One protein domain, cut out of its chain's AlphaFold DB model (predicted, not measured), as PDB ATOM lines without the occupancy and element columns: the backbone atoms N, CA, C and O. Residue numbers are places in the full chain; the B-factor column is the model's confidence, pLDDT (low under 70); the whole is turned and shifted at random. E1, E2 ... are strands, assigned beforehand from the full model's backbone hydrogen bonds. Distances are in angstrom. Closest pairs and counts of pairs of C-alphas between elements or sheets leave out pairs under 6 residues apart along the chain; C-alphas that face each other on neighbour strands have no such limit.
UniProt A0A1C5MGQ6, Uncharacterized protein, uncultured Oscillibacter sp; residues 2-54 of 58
ATOM      1  N   GLU A   2     -55.671  31.098 -38.038       63.12
ATOM      2  CA  GLU A   2     -55.795  31.323 -36.599       63.12
ATOM      3  C   GLU A   2     -54.939  30.277 -35.866       63.12
ATOM      4  O   GLU A   2     -55.091  29.075 -36.094       63.12
ATOM      5  N   ARG A   3     -53.961  30.713 -35.064       73.00
ATOM      6  CA  ARG A   3     -53.113  29.797 -34.286       73.00
ATOM      7  C   ARG A   3     -53.937  29.285 -33.109       73.00
ATOM      8  O   ARG A   3     -54.269  30.059 -32.216       73.00
ATOM      9  N   SER A   4     -54.266  27.996 -33.110       86.38
ATOM     10  CA  SER A   4     -54.897  27.355 -31.953       86.38
ATOM     11  C   SER A   4     -53.904  27.318 -30.791       86.38
ATOM     12  O   SER A   4     -52.781  26.848 -30.961       86.38
ATOM     13  N   LEU A   5     -54.308  27.838 -29.630       92.56
ATOM     14  CA  LEU A   5     -53.483  27.829 -28.422       92.56
ATOM     15  C   LEU A   5     -53.382  26.411 -27.860       92.56
ATOM     16  O   LEU A   5     -54.372  25.677 -27.778       92.56
ATOM     17  N   THR A   6     -52.184  26.051 -27.427       94.44
ATOM     18  CA  THR A   6     -51.879  24.729 -26.885       94.44
ATOM     19  C   THR A   6     -51.519  24.811 -25.405       94.44
ATOM     20  O   THR A   6     -51.339  25.886 -24.828       94.44
ATOM     21  N   CYS A   7     -51.401  23.657 -24.753       91.75
ATOM     22  CA  CYS A   7     -50.867  23.579 -23.404       91.75
ATOM     23  C   CYS A   7     -49.435  24.123 -23.333       91.75
ATOM     24  O   CYS A   7     -49.100  24.707 -22.308       91.75
ATOM     25  N   SER A   8     -48.619  24.021 -24.390       92.69
ATOM     26  CA  SER A   8     -47.265  24.594 -24.386       92.69
ATOM     27  C   SER A   8     -47.252  26.118 -24.165       92.69
ATOM     28  O   SER A   8     -46.399  26.635 -23.436       92.69
ATOM     29  N   ASP A   9     -48.276  26.814 -24.671       93.12
ATOM     30  CA  ASP A   9     -48.480  28.258 -24.511       93.12
ATOM     31  C   ASP A   9     -49.003  28.640 -23.108       93.12
ATOM     32  O   ASP A   9     -49.055  29.817 -22.747       93.12
ATOM     33  N   CYS A  10     -49.407  27.656 -22.296       93.56
ATOM     34  CA  CYS A  10     -49.986  27.873 -20.975       93.56
ATOM     35  C   CYS A  10     -48.898  28.010 -19.897       93.56
ATOM     36  O   CYS A  10     -47.999  27.171 -19.773       93.56
ATOM     37  N   ALA A  11     -49.027  29.013 -19.030       94.38
ATOM     38  CA  ALA A  11     -48.189  29.237 -17.855       94.38
ATOM     39  C   ALA A  11     -48.212  28.051 -16.873       94.38
ATOM     40  O   ALA A  11     -47.232  27.813 -16.171       94.38
ATOM     41  N   HIS A  12     -49.309  27.286 -16.844       94.44
ATOM     42  CA  HIS A  12     -49.494  26.136 -15.954       94.44
ATOM     43  C   HIS A  12     -48.952  24.813 -16.506       94.44
ATOM     44  O   HIS A  12     -49.085  23.780 -15.849       94.44
ATOM     45  N   TYR A  13     -48.427  24.797 -17.728       95.06
ATOM     46  CA  TYR A  13     -47.852  23.591 -18.313       95.06
ATOM     47  C   TYR A  13     -46.384  23.432 -17.913       95.06
ATOM     48  O   TYR A  13     -45.628  24.401 -17.868       95.06
ATOM     49  N   TYR A  14     -45.963  22.207 -17.642       94.94
ATOM     50  CA  TYR A  14     -44.570  21.856 -17.416       94.94
ATOM     51  C   TYR A  14     -44.164  20.811 -18.445       94.94
ATOM     52  O   TYR A  14     -44.674  19.692 -18.452       94.94
ATOM     53  N   GLN A  15     -43.246  21.216 -19.318       95.81
ATOM     54  CA  GLN A  15     -42.635  20.358 -20.317       95.81
ATOM     55  C   GLN A  15     -41.661  19.398 -19.627       95.81
ATOM     56  O   GLN A  15     -40.817  19.837 -18.840       95.81
ATOM     57  N   HIS A  16     -41.770  18.098 -19.906       96.62
ATOM     58  CA  HIS A  16     -40.787  17.137 -19.424       96.62
ATOM     59  C   HIS A  16     -39.561  17.122 -20.330       96.62
ATOM     60  O   HIS A  16     -39.647  17.232 -21.557       96.62
ATOM     61  N   TYR A  17     -38.405  16.963 -19.696       96.25
ATOM     62  CA  TYR A  17     -37.127  16.828 -20.365       96.25
ATOM     63  C   TYR A  17     -36.423  15.586 -19.833       96.25
ATOM     64  O   TYR A  17     -36.466  15.308 -18.633       96.25
ATOM     65  N   ILE A  18     -35.728  14.868 -20.708       96.31
ATOM     66  CA  ILE A  18     -34.813  13.795 -20.313       96.31
ATOM     67  C   ILE A  18     -33.375  14.260 -20.493       96.31
ATOM     68  O   ILE A  18     -33.068  15.098 -21.346       96.31
ATOM     69  N   ARG A  19     -32.462  13.710 -19.691       96.75
ATOM     70  CA  ARG A  19     -31.034  13.979 -19.848       96.75
ATOM     71  C   ARG A  19     -30.441  13.022 -20.879       96.75
ATOM     72  O   ARG A  19     -30.328  11.829 -20.616       96.75
ATOM     73  N   THR A  20     -29.990  13.551 -22.008       94.06
ATOM     74  CA  THR A  20     -29.213  12.809 -23.012       94.06
ATOM     75  C   THR A  20     -27.775  13.310 -23.016       94.06
ATOM     76  O   THR A  20     -27.525  14.480 -23.316       94.06
ATOM     77  N   HIS A  21     -26.815  12.443 -22.691       92.56
ATOM     78  CA  HIS A  21     -25.399  12.800 -22.533       92.56
ATOM     79  C   HIS A  21     -25.194  14.062 -21.667       92.56
ATOM     80  O   HIS A  21     -25.257  13.985 -20.441       92.56
ATOM     81  N   ARG A  22     -24.952  15.217 -22.307       94.75
ATOM     82  CA  ARG A  22     -24.671  16.524 -21.686       94.75
ATOM     83  C   ARG A  22     -25.771  17.572 -21.911       94.75
ATOM     84  O   ARG A  22     -25.538  18.747 -21.650       94.75
ATOM     85  N   ARG A  23     -26.932  17.191 -22.447       96.00
ATOM     86  CA  ARG A  23     -28.040  18.110 -22.746       96.00
ATOM     87  C   ARG A  23     -29.351  17.573 -22.186       96.00
ATOM     88  O   ARG A  23     -29.529  16.362 -22.064       96.00
ATOM     89  N   PHE A  24     -30.256  18.486 -21.859       96.62
ATOM     90  CA  PHE A  24     -31.656  18.162 -21.626       96.62
ATOM     91  C   PHE A  24     -32.399  18.302 -22.948       96.62
ATOM     92  O   PHE A  24     -32.266  19.326 -23.616       96.62
ATOM     93  N   VAL A  25     -33.136  17.266 -23.333       95.88
ATOM     94  CA  VAL A  25     -33.979  17.274 -24.531       95.88
ATOM     95  C   VAL A  25     -35.424  17.147 -24.101       95.88
ATOM     96  O   VAL A  25     -35.737  16.381 -23.188       95.88
ATOM     97  N   GLU A  26     -36.286  17.944 -24.719       95.81
ATOM     98  CA  GLU A  26     -37.720  17.816 -24.511       95.81
ATOM     99  C   GLU A  26     -38.196  16.470 -25.046       95.81
ATOM    100  O   GLU A  26     -37.704  15.967 -26.056       95.81
ATOM    101  N   ILE A  27     -39.143  15.876 -24.335       95.69
ATOM    102  CA  ILE A  27     -39.873  14.700 -24.801       95.69
ATOM    103  C   ILE A  27     -41.312  15.097 -25.087       95.69
ATOM    104  O   ILE A  27     -41.791  16.098 -24.575       95.69
ATOM    105  N   HIS A  28     -42.040  14.321 -25.879       95.88
ATOM    106  CA  HIS A  28     -43.446  14.617 -26.162       95.88
ATOM    107  C   HIS A  28     -44.365  14.232 -24.979       95.88
ATOM    108  O   HIS A  28     -45.300  13.452 -25.123       95.88
ATOM    109  N   ASP A  29     -44.048  14.741 -23.790       95.75
ATOM    110  CA  ASP A  29     -44.735  14.495 -22.528       95.75
ATOM    111  C   ASP A  29     -44.559  15.687 -21.574       95.75
ATOM    112  O   ASP A  29     -43.592  16.451 -21.651       95.75
ATOM    113  N   GLY A  30     -45.503  15.837 -20.658       95.62
ATOM    114  CA  GLY A  30     -45.565  16.932 -19.708       95.62
ATOM    115  C   GLY A  30     -46.821  16.846 -18.856       95.62
ATOM    116  O   GLY A  30     -47.581  15.874 -18.888       95.62
ATOM    117  N   HIS A  31     -47.076  17.888 -18.074       96.50
ATOM    118  CA  HIS A  31     -48.312  17.966 -17.307       96.50
ATOM    119  C   HIS A  31     -48.776  19.400 -17.081       96.50
ATOM    120  O   HIS A  31     -47.992  20.343 -17.017       96.50
ATOM    121  N   CYS A  32     -50.089  19.566 -16.948       94.56
ATOM    122  CA  CYS A  32     -50.714  20.831 -16.590       94.56
ATOM    123  C   CYS A  32     -51.158  20.804 -15.125       94.56
ATOM    124  O   CYS A  32     -51.875  19.886 -14.712       94.56
ATOM    125  N   VAL A  33     -50.778  21.831 -14.363       94.88
ATOM    126  CA  VAL A  33     -51.094  21.962 -12.926       94.88
ATOM    127  C   VAL A  33     -52.271  22.898 -12.632       94.88
ATOM    128  O   VAL A  33     -52.550  23.194 -11.477       94.88
ATOM    129  N   ALA A  34     -52.986  23.383 -13.653       93.38
ATOM    130  CA  ALA A  34     -54.094  24.326 -13.453       93.38
ATOM    131  C   ALA A  34     -55.283  23.715 -12.671       93.38
ATOM    132  O   ALA A  34     -56.110  24.417 -12.076       93.38
ATOM    133  N   ALA A  35     -55.406  22.386 -12.684       88.94
ATOM    134  CA  ALA A  35     -56.370  21.646 -11.879       88.94
ATOM    135  C   ALA A  35     -55.736  21.189 -10.547       88.94
ATOM    136  O   ALA A  35     -54.530  20.963 -10.510       88.94
ATOM    137  N   PRO A  36     -56.532  20.955  -9.479       89.38
ATOM    138  CA  PRO A  36     -56.016  20.479  -8.185       89.38
ATOM    139  C   PRO A  36     -55.204  19.179  -8.258       89.38
ATOM    140  O   PRO A  36     -54.410  18.886  -7.373       89.38
ATOM    141  N   ARG A  37     -55.419  18.386  -9.311       89.69
ATOM    142  CA  ARG A  37     -54.578  17.245  -9.665       89.69
ATOM    143  C   ARG A  37     -53.906  17.541 -10.994       89.69
ATOM    144  O   ARG A  37     -54.600  17.889 -11.955       89.69
ATOM    145  N   ALA A  38     -52.587  17.369 -11.037       89.56
ATOM    146  CA  ALA A  38     -51.824  17.456 -12.271       89.56
ATOM    147  C   ALA A  38     -52.403  16.478 -13.300       89.56
ATOM    148  O   ALA A  38     -52.747  15.339 -12.976       89.56
ATOM    149  N   ARG A  39     -52.553  16.948 -14.536       91.19
ATOM    150  CA  ARG A  39     -53.009  16.122 -15.654       91.19
ATOM    151  C   ARG A  39     -51.868  15.971 -16.633       91.19
ATOM    152  O   ARG A  39     -51.327  16.989 -17.062       91.19
ATOM    153  N   ASN A  40     -51.559  14.737 -17.012       93.94
ATOM    154  CA  ASN A  40     -50.599  14.473 -18.077       93.94
ATOM    155  C   ASN A  40     -51.126  15.093 -19.376       93.94
ATOM    156  O   ASN A  40     -52.314  14.976 -19.699       93.94
ATOM    157  N   ARG A  41     -50.260  15.826 -20.068       94.50
ATOM    158  CA  ARG A  41     -50.562  16.574 -21.291       94.50
ATOM    159  C   ARG A  41     -49.348  16.511 -22.200       94.50
ATOM    160  O   ARG A  41     -48.225  16.505 -21.717       94.50
ATOM    161  N   THR A  42     -49.581  16.537 -23.501       94.62
ATOM    162  CA  THR A  42     -48.518  16.742 -24.487       94.62
ATOM    163  C   THR A  42     -48.448  18.227 -24.865       94.62
ATOM    164  O   THR A  42     -49.442  18.940 -24.666       94.62
ATOM    165  N   PRO A  43     -47.318  18.723 -25.406       93.06
ATOM    166  CA  PRO A  43     -47.176  20.140 -25.754       93.06
ATOM    167  C   PRO A  43     -48.233  20.614 -26.760       93.06
ATOM    168  O   PRO A  43     -48.741  21.723 -26.614       93.06
ATOM    169  N   ASP A  44     -48.635  19.741 -27.687       94.00
ATOM    170  CA  ASP A  44     -49.606  20.035 -28.749       94.00
ATOM    171  C   ASP A  44     -51.068  19.863 -28.307       94.00
ATOM    172  O   ASP A  44     -51.994  20.148 -29.068       94.00
ATOM    173  N   THR A  45     -51.309  19.377 -27.083       93.69
ATOM    174  CA  THR A  45     -52.676  19.261 -26.565       93.69
ATOM    175  C   THR A  45     -53.318  20.653 -26.543       93.69
ATOM    176  O   THR A  45     -52.662  21.593 -26.088       93.69
ATOM    177  N   PRO A  46     -54.588  20.815 -26.969       94.81
ATOM    178  CA  PRO A  46     -55.278  22.097 -26.879       94.81
ATOM    179  C   PRO A  46     -55.198  22.700 -25.476       94.81
ATOM    180  O   PRO A  46     -55.210  21.976 -24.472       94.81
ATOM    181  N   ALA A  47     -55.116  24.029 -25.417       92.69
ATOM    182  CA  ALA A  47     -55.086  24.774 -24.171       92.69
ATOM    183  C   ALA A  47     -56.201  24.313 -23.212       92.69
ATOM    184  O   ALA A  47     -57.341  24.075 -23.609       92.69
ATOM    185  N   CYS A  48     -55.863  24.153 -21.931       91.44
ATOM    186  CA  CYS A  48     -56.842  23.748 -20.926       91.44
ATOM    187  C   CYS A  48     -57.863  24.861 -20.649       91.44
ATOM    188  O   CYS A  48     -57.542  26.033 -20.800       91.44
ATOM    189  N   ASP A  49     -59.018  24.515 -20.079       91.50
ATOM    190  CA  ASP A  49     -60.081  25.474 -19.717       91.50
ATOM    191  C   ASP A  49     -59.625  26.606 -18.776       91.50
ATOM    192  O   ASP A  49     -60.253  27.653 -18.683       91.50
ATOM    193  N   LYS A  50     -58.515  26.393 -18.062       92.75
ATOM    194  CA  LYS A  50     -57.863  27.372 -17.183       92.75
ATOM    195  C   LYS A  50     -56.602  27.958 -17.820       92.75
ATOM    196  O   LYS A  50     -55.586  28.120 -17.148       92.75
ATOM    197  N   PHE A  51     -56.618  28.153 -19.134       93.44
ATOM    198  CA  PHE A  51     -55.480  28.681 -19.867       93.44
ATOM    199  C   PHE A  51     -55.070  30.043 -19.309       93.44
ATOM    200  O   PHE A  51     -55.892  30.944 -19.159       93.44
ATOM    201  N   LEU A  52     -53.777  30.184 -19.043       94.19
ATOM    202  CA  LEU A  52     -53.148  31.450 -18.714       94.19
ATOM    203  C   LEU A  52     -51.944  31.581 -19.645       94.19
ATOM    204  O   LEU A  52     -51.124  30.663 -19.638       94.19
ATOM    205  N   PRO A  53     -51.816  32.647 -20.450       93.44
ATOM    206  CA  PRO A  53     -50.678  32.787 -21.347       93.44
ATOM    207  C   PRO A  53     -49.376  32.800 -20.545       93.44
ATOM    208  O   PRO A  53     -49.263  33.470 -19.514       93.44
ATOM    209  N   ARG A  54     -48.392  32.022 -20.999       88.81
ATOM    210  CA  ARG A  54     -47.055  32.026 -20.407       88.81
ATOM    211  C   ARG A  54     -46.421  33.412 -20.618       88.81
ATOM    212  O   ARG A  54     -46.436  33.889 -21.749       88.81
TER     213      ARG A  54
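What this domain is: This is residues 2 to 54 of the 58 residues of an uncharacterized protein of uncultured Oscillibacter sp (UniProt A0A1C5MGQ6). With little regular structure, this is a long hairpin of E1 and E2, with short E3 beside E2's last residues and loops gathered away from the hairpin's turn. The 53 printed residues have three named strands, E1, E2, E3 along the chain and across the antiparallel sheet, and no named helix; under half are in named elements, class all strand. It is flat, 37 by 30 by 15 A, only just compact, close to loose, with a radius of gyration of the C-alphas of 11.8 A.

How they stand to each other: E1, residues 13 to 20, and E2, residues 23 to 32, form a tightly linked antiparallel hairpin at 151 degrees; N 14 and O 31, 2.8 A, are within hydrogen-bond range. E2 bends by 78 degrees at residue 28. E2 and E3, residues 39 to 41, form an antiparallel hairpin at 129 degrees; N 32 and O 39, 2.9 A, are within hydrogen-bond range. E1 to E3 make a meander, each strand the antiparallel neighbour of the one before.

Where its parts are: E1 begins at C-alpha 13 (-47.852, 23.591, -18.313) and measures 22.0 A, E2 23.7 A; E3, 6.2 A, ends at C-alpha 41 (-50.562, 16.574, -21.291).

The domain as a whole: The farthest C-alphas, of Glu 2 and His 21, are 38.3 A apart. The printed part has no cut; no link is long. Residue 2 alone has pLDDT under 70.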